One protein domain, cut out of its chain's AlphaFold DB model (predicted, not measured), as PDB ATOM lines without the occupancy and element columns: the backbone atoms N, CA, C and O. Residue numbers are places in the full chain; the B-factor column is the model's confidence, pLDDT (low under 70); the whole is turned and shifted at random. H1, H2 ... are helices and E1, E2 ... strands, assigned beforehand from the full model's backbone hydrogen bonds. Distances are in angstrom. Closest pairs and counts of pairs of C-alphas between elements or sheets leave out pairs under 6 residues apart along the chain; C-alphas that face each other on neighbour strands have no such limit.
ATOM      1  N   PHE A   2      18.879 -37.400  45.231       40.81
ATOM      2  CA  PHE A   2      19.211 -38.480  46.189       40.81
ATOM      3  C   PHE A   2      20.101 -39.622  45.642       40.81
ATOM      4  O   PHE A   2      20.710 -40.325  46.433       40.81
ATOM      5  N   ALA A   3      20.176 -39.824  44.320       43.25
ATOM      6  CA  ALA A   3      20.938 -40.931  43.713       43.25
ATOM      7  C   ALA A   3      22.300 -40.507  43.127       43.25
ATOM      8  O   ALA A   3      23.166 -41.340  42.886       43.25
ATOM      9  N   GLU A   4      22.493 -39.208  42.903       39.66
ATOM     10  CA  GLU A   4      23.678 -38.662  42.228       39.66
ATOM     11  C   GLU A   4      24.922 -38.753  43.125       39.66
ATOM     12  O   GLU A   4      25.990 -39.138  42.669       39.66
ATOM     13  N   SER A   5      24.770 -38.515  44.433       45.12
ATOM     14  CA  SER A   5      25.867 -38.595  45.409       45.12
ATOM     15  C   SER A   5      26.333 -40.018  45.729       45.12
ATOM     16  O   SER A   5      27.369 -40.179  46.362       45.12
ATOM     17  N   THR A   6      25.568 -41.043  45.346       50.47
ATOM     18  CA  THR A   6      25.859 -42.443  45.700       50.47
ATOM     19  C   THR A   6      26.671 -43.163  44.622       50.47
ATOM     20  O   THR A   6      27.271 -44.191  44.912       50.47
ATOM     21  N   LEU A   7      26.701 -42.632  43.393       48.88
ATOM     22  CA  LEU A   7      27.360 -43.259  42.236       48.88
ATOM     23  C   LEU A   7      28.522 -42.436  41.654       48.88
ATOM     24  O   LEU A   7      29.296 -42.966  40.866       48.88
ATOM     25  N   TYR A   8      28.660 -41.161  42.037       50.25
ATOM     26  CA  TYR A   8      29.664 -40.229  41.502       50.25
ATOM     27  C   TYR A   8      30.818 -39.926  42.466       50.25
ATOM     28  O   TYR A   8      31.385 -38.831  42.429       50.25
ATOM     29  N   ASP A   9      31.217 -40.869  43.319       57.41
ATOM     30  CA  ASP A   9      32.558 -40.735  43.885       57.41
ATOM     31  C   ASP A   9      33.539 -41.068  42.750       57.41
ATOM     32  O   ASP A   9      33.698 -42.227  42.378       57.41
ATOM     33  N   LEU A  10      34.139 -40.048  42.123       53.53
ATOM     34  CA  LEU A  10      34.999 -40.179  40.928       53.53
ATOM     35  C   LEU A  10      36.218 -41.105  41.137       53.53
ATOM     36  O   LEU A  10      36.928 -41.408  40.184       53.53
ATOM     37  N   ASN A  11      36.459 -41.546  42.375       56.62
ATOM     38  CA  ASN A  11      37.500 -42.496  42.766       56.62
ATOM     39  C   ASN A  11      36.937 -43.817  43.323       56.62
ATOM     40  O   ASN A  11      37.658 -44.552  44.005       56.62
ATOM     41  N   TYR A  12      35.654 -44.108  43.106       66.56
ATOM     42  CA  TYR A  12      35.041 -45.344  43.565       66.56
ATOM     43  C   TYR A  12      35.678 -46.539  42.855       66.56
ATOM     44  O   TYR A  12      35.539 -46.708  41.649       66.56
ATOM     45  N   GLN A  13      36.388 -47.369  43.618       65.88
ATOM     46  CA  GLN A  13      36.863 -48.661  43.145       65.88
ATOM     47  C   GLN A  13      35.886 -49.731  43.602       65.88
ATOM     48  O   GLN A  13      35.717 -49.935  44.810       65.88
ATOM     49  N   ARG A  14      35.276 -50.413  42.631       66.38
ATOM     50  CA  ARG A  14      34.377 -51.541  42.864       66.38
ATOM     51  C   ARG A  14      35.055 -52.587  43.753       66.38
ATOM     52  O   ARG A  14      36.166 -53.040  43.471       66.38
ATOM     53  N   LYS A  15      34.375 -52.991  44.821       72.81
ATOM     54  CA  LYS A  15      34.768 -54.085  45.712       72.81
ATOM     55  C   LYS A  15      33.874 -55.295  45.485       72.81
ATOM     56  O   LYS A  15      32.757 -55.207  44.979       72.81
ATOM     57  N   GLU A  16      34.384 -56.451  45.885       68.56
ATOM     58  CA  GLU A  16      33.598 -57.677  45.915       68.56
ATOM     59  C   GLU A  16      32.392 -57.503  46.854       68.56
ATOM     60  O   GLU A  16      32.552 -57.139  48.020       68.56
ATOM     61  N   GLY A  17      31.185 -57.738  46.329       69.75
ATOM     62  CA  GLY A  17      29.919 -57.557  47.051       69.75
ATOM     63  C   GLY A  17      29.194 -56.234  46.783       69.75
ATOM     64  O   GLY A  17      28.065 -56.075  47.248       69.75
ATOM     65  N   ASP A  18      29.788 -55.316  46.019       76.19
ATOM     66  CA  ASP A  18      29.108 -54.087  45.608       76.19
ATOM     67  C   ASP A  18      28.016 -54.369  44.567       76.19
ATOM     68  O   ASP A  18      28.195 -55.171  43.645       76.19
ATOM     69  N   PHE A  19      26.875 -53.690  44.707       79.62
ATOM     70  CA  PHE A  19      25.768 -53.797  43.760       79.62
ATOM     71  C   PHE A  19      26.121 -53.118  42.434       79.62
ATOM     72  O   PHE A  19      26.486 -51.949  42.410       79.62
ATOM     73  N   GLU A  20      25.946 -53.833  41.322       83.50
ATOM     74  CA  GLU A  20      26.197 -53.326  39.962       83.50
ATOM     75  C   GLU A  20      25.180 -52.261  39.528       83.50
ATOM     76  O   GLU A  20      25.488 -51.369  38.734       83.50
ATOM     77  N   CYS A  21      23.961 -52.351  40.067       86.75
ATOM     78  CA  CYS A  21      22.884 -51.411  39.810       86.75
ATOM     79  C   CYS A  21      21.953 -51.248  41.015       86.75
ATOM     80  O   CYS A  21      21.888 -52.092  41.912       86.75
ATOM     81  N   VAL A  22      21.195 -50.155  41.000       86.31
ATOM     82  CA  VAL A  22      20.097 -49.880  41.923       86.31
ATOM     83  C   VAL A  22      18.835 -49.631  41.110       86.31
ATOM     84  O   VAL A  22      18.814 -48.778  40.223       86.31
ATOM     85  N   ILE A  23      17.771 -50.356  41.452       85.69
ATOM     86  CA  ILE A  23      16.421 -50.143  40.929       85.69
ATOM     87  C   ILE A  23      15.649 -49.332  41.968       85.69
ATOM     88  O   ILE A  23      15.637 -49.683  43.149       85.69
ATOM     89  N   TYR A  24      15.032 -48.230  41.553       82.31
ATOM     90  CA  TYR A  24      14.276 -47.350  42.443       82.31
ATOM     91  C   TYR A  24      13.040 -46.792  41.737       82.31
ATOM     92  O   TYR A  24      13.077 -46.571  40.527       82.31
ATOM     93  N   PRO A  25      11.944 -46.518  42.457       78.12
ATOM     94  CA  PRO A  25      10.684 -46.202  41.807       78.12
ATOM     95  C   PRO A  25      10.722 -44.807  41.165       78.12
ATOM     96  O   PRO A  25      11.283 -43.850  41.716       78.12
ATOM     97  N   SER A  26      10.119 -44.676  39.984       79.62
ATOM     98  CA  SER A  26      10.113 -43.429  39.221       79.62
ATOM     99  C   SER A  26       9.065 -42.450  39.728       79.62
ATOM    100  O   SER A  26       7.862 -42.642  39.565       79.62
ATOM    101  N   VAL A  27       9.528 -41.333  40.289       78.19
ATOM    102  CA  VAL A  27       8.653 -40.237  40.737       78.19
ATOM    103  C   VAL A  27       7.987 -39.528  39.551       78.19
ATOM    104  O   VAL A  27       6.860 -39.063  39.669       78.19
ATOM    105  N   GLY A  28       8.652 -39.483  38.391       69.94
ATOM    106  CA  GLY A  28       8.140 -38.820  37.183       69.94
ATOM    107  C   GLY A  28       6.962 -39.534  36.516       69.94
ATOM    108  O   GLY A  28       6.309 -38.950  35.659       69.94
ATOM    109  N   ASN A  29       6.679 -40.774  36.923       69.25
ATOM    110  CA  ASN A  29       5.580 -41.587  36.413       69.25
ATOM    111  C   ASN A  29       4.705 -42.127  37.558       69.25
ATOM    112  O   ASN A  29       4.295 -43.280  37.523       69.25
ATOM    113  N   ASN A  30       4.485 -41.343  38.625       72.81
ATOM    114  CA  ASN A  30       3.660 -41.734  39.784       72.81
ATOM    115  C   ASN A  30       3.980 -43.137  40.343       72.81
ATOM    116  O   ASN A  30       3.083 -43.856  40.777       72.81
ATOM    117  N   PHE A  31       5.258 -43.530  40.330       77.31
ATOM    118  CA  PHE A  31       5.751 -44.839  40.775       77.31
ATOM    119  C   PHE A  31       5.252 -46.044  39.953       77.31
ATOM    120  O   PHE A  31       5.425 -47.181  40.380       77.31
ATOM    121  N   PHE A  32       4.662 -45.826  38.772       69.88
ATOM    122  CA  PHE A  32       4.214 -46.903  37.881       69.88
ATOM    123  C   PHE A  32       5.351 -47.589  37.121       69.88
ATOM    124  O   PHE A  32       5.150 -48.676  36.591       69.88
ATOM    125  N   SER A  33       6.526 -46.966  37.046       75.25
ATOM    126  CA  SER A  33       7.725 -47.539  36.434       75.25
ATOM    127  C   SER A  33       8.922 -47.393  37.363       75.25
ATOM    128  O   SER A  33       8.959 -46.476  38.185       75.25
ATOM    129  N   ASP A  34       9.926 -48.245  37.187       80.62
ATOM    130  CA  ASP A  34      11.190 -48.153  37.911       80.62
ATOM    131  C   ASP A  34      12.250 -47.419  37.086       80.62
ATOM    132  O   ASP A  34      12.338 -47.560  35.866       80.62
ATOM    133  N   ASN A  35      13.074 -46.637  37.771       83.44
ATOM    134  CA  ASN A  35      14.348 -46.162  37.259       83.44
ATOM    135  C   ASN A  35      15.430 -47.190  37.596       83.44
ATOM    136  O   ASN A  35      15.385 -47.837  38.645       83.44
ATOM    137  N   VAL A  36      16.448 -47.278  36.745       86.38
ATOM    138  CA  VAL A  36      17.641 -48.090  36.999       86.38
ATOM    139  C   VAL A  36      18.859 -47.184  36.925       86.38
ATOM    140  O   VAL A  36      18.994 -46.398  35.989       86.38
ATOM    141  N   ALA A  37      19.730 -47.268  37.924       85.75
ATOM    142  CA  ALA A  37      21.023 -46.602  37.923       85.75
ATOM    143  C   ALA A  37      22.134 -47.646  38.029       85.75
ATOM    144  O   ALA A  37      22.037 -48.564  38.840       85.75
ATOM    145  N   PHE A  38      23.176 -47.499  37.219       83.50
ATOM    146  CA  PHE A  38      24.316 -48.409  37.151       83.50
ATOM    147  C   PHE A  38      25.590 -47.693  37.592       83.50
ATOM    148  O   PHE A  38      25.707 -46.475  37.437       83.50
ATOM    149  N   ILE A  39      26.562 -48.455  38.095       81.75
ATOM    150  CA  ILE A  39      27.939 -47.963  38.212       81.75
ATOM    151  C   ILE A  39      28.489 -47.756  36.786       81.75
ATOM    152  O   ILE A  39      28.270 -48.630  35.944       81.75
ATOM    153  N   PRO A  40      29.212 -46.653  36.494       81.12
ATOM    154  CA  PRO A  40      29.696 -46.357  35.141       81.12
ATOM    155  C   PRO A  40      30.455 -47.514  34.479       81.12
ATOM    156  O   PRO A  40      30.155 -47.873  33.346       81.12
ATOM    157  N   GLU A  41      31.346 -48.178  35.223       81.88
ATOM    158  CA  GLU A  41      32.136 -49.313  34.724       81.88
ATOM    159  C   GLU A  41      31.278 -50.464  34.183       81.88
ATOM    160  O   GLU A  41      31.691 -51.142  33.248       81.88
ATOM    161  N   VAL A  42      30.095 -50.700  34.759       84.81
ATOM    162  CA  VAL A  42      29.184 -51.756  34.297       84.81
ATOM    163  C   VAL A  42      28.596 -51.378  32.939       84.81
ATOM    164  O   VAL A  42      28.590 -52.193  32.025       84.81
ATOM    165  N   ILE A  43      28.158 -50.125  32.773       85.62
ATOM    166  CA  ILE A  43      27.643 -49.634  31.486       85.62
ATOM    167  C   ILE A  43      28.723 -49.679  30.408       85.62
ATOM    168  O   ILE A  43      28.445 -50.116  29.295       85.62
ATOM    169  N   ASP A  44      29.940 -49.261  30.744       82.44
ATOM    170  CA  ASP A  44      31.023 -49.140  29.771       82.44
ATOM    171  C   ASP A  44      31.583 -50.501  29.321       82.44
ATOM    172  O   ASP A  44      32.038 -50.624  28.182       82.44
ATOM    173  N   ASN A  45      31.566 -51.520  30.190       85.19
ATOM    174  CA  ASN A  45      32.155 -52.834  29.895       85.19
ATOM    175  C   ASN A  45      31.136 -53.894  29.457       85.19
ATOM    176  O   ASN A  45      31.470 -54.736  28.619       85.19
ATOM    177  N   ASP A  46      29.918 -53.872  30.009       87.94
ATOM    178  CA  ASP A  46      28.970 -54.987  29.871       87.94
ATOM    179  C   ASP A  46      27.812 -54.683  28.910       87.94
ATOM    180  O   ASP A  46      27.091 -55.593  28.492       87.94
ATOM    181  N   PHE A  47      27.631 -53.416  28.530       87.12
ATOM    182  CA  PHE A  47      26.551 -52.982  27.651       87.12
ATOM    183  C   PHE A  47      27.086 -52.393  26.348       87.12
ATOM    184  O   PHE A  47      28.169 -51.819  26.277       87.12
ATOM    185  N   ILE A  48      26.283 -52.513  25.291       87.44
ATOM    186  CA  ILE A  48      26.541 -51.864  24.009       87.44
ATOM    187  C   ILE A  48      25.343 -51.002  23.626       87.44
ATOM    188  O   ILE A  48      24.188 -51.415  23.749       87.44
TER     189      ILE A  48
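AT A GLANCE: This is residues 2 to 48 of the 96 residues of an uncharacterized protein of Chryseobacterium taihuense (UniProt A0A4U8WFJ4). A thin two-stranded hairpin, E1 and E2, forms the middle of a loose, open model, with a short helix off each side of it: H2 turns off sharply from the end of E2, and the very short H1 lies to the opposite side, near that same end of the hairpin. The loop of residues 26 to 33 makes one end of the long axis, and a wide unnamed stretch, residues 8 to 20, swings round the other end to join H1 to E1. The printed part has 47 residues, with two named helices and two named strands in the order H1, E1, E2, H2; the sheet, in the order E1 - E2, is antiparallel. The class is mixed, helices and strands, with 21 residues, under half, in named elements. The whole is loose, with a radius of gyration of the C-alphas of 12.3 A and spans of 34 by 25 by 18 A.

IN THESE COORDINATES: Strand E1 is residues 21 to 25, 13.4 A from first to last C-alpha, and begins with C-alpha 21 at (22.884, -51.411, 39.810). Strand E2 is residues 34 to 38, 13.2 A long, and ends with C-alpha 38 at (24.316, -48.409, 37.151). Helix H2 is residues 40 to 46, 10.1 A long, and ends with C-alpha 46 at (28.970, -54.987, 29.871). Helix H1 is residues 4 to 7, 5.9 A long, and begins with C-alpha 4 at (23.678, -38.662, 42.228).

HOW THE PARTS SIT: E1 and E2 are a hairpin of antiparallel neighbour strands, with 158 degrees between their directions. C-alphas 21 and 38 face each other at 4.3 A, and C-alphas 25 and 34 at 4.4 A. N 22 and O 37 are within hydrogen-bond range at 2.8 A, and so are N 35 and O 24 at 2.8 A. A tight link of one residue joins E2 to H2. E1 and H2 are only just apart, their closest C-alphas being 8.4 A from each other. The closest C-alphas of H1 and E2 are those of Leu 7 and Phe 38, 7.9 A apart. H1 and H2 are only just apart, with their closest C-alphas at 8.1 A. Every O i to N i+4 pair in H2 is within hydrogen-bond range; H1 is too short for such a pair, and its 1 pair of O i to N i+3 is not within range.

THE WHOLE: The two C-alphas farthest apart are those of Glu 16 and Asn 30, at 34.5 A. The printed part has no cut. The link from H1 to E1, 13 residues, is long, and the link from E1 to E2, 8 residues, is short. The mean pLDDT of the printed part is 72.6, and 18 residues are under 70: residues 2 to 14, 16 to 17, 28 to 29 and 32. The mean pLDDT of H1 is 46, and that of H2 is 84.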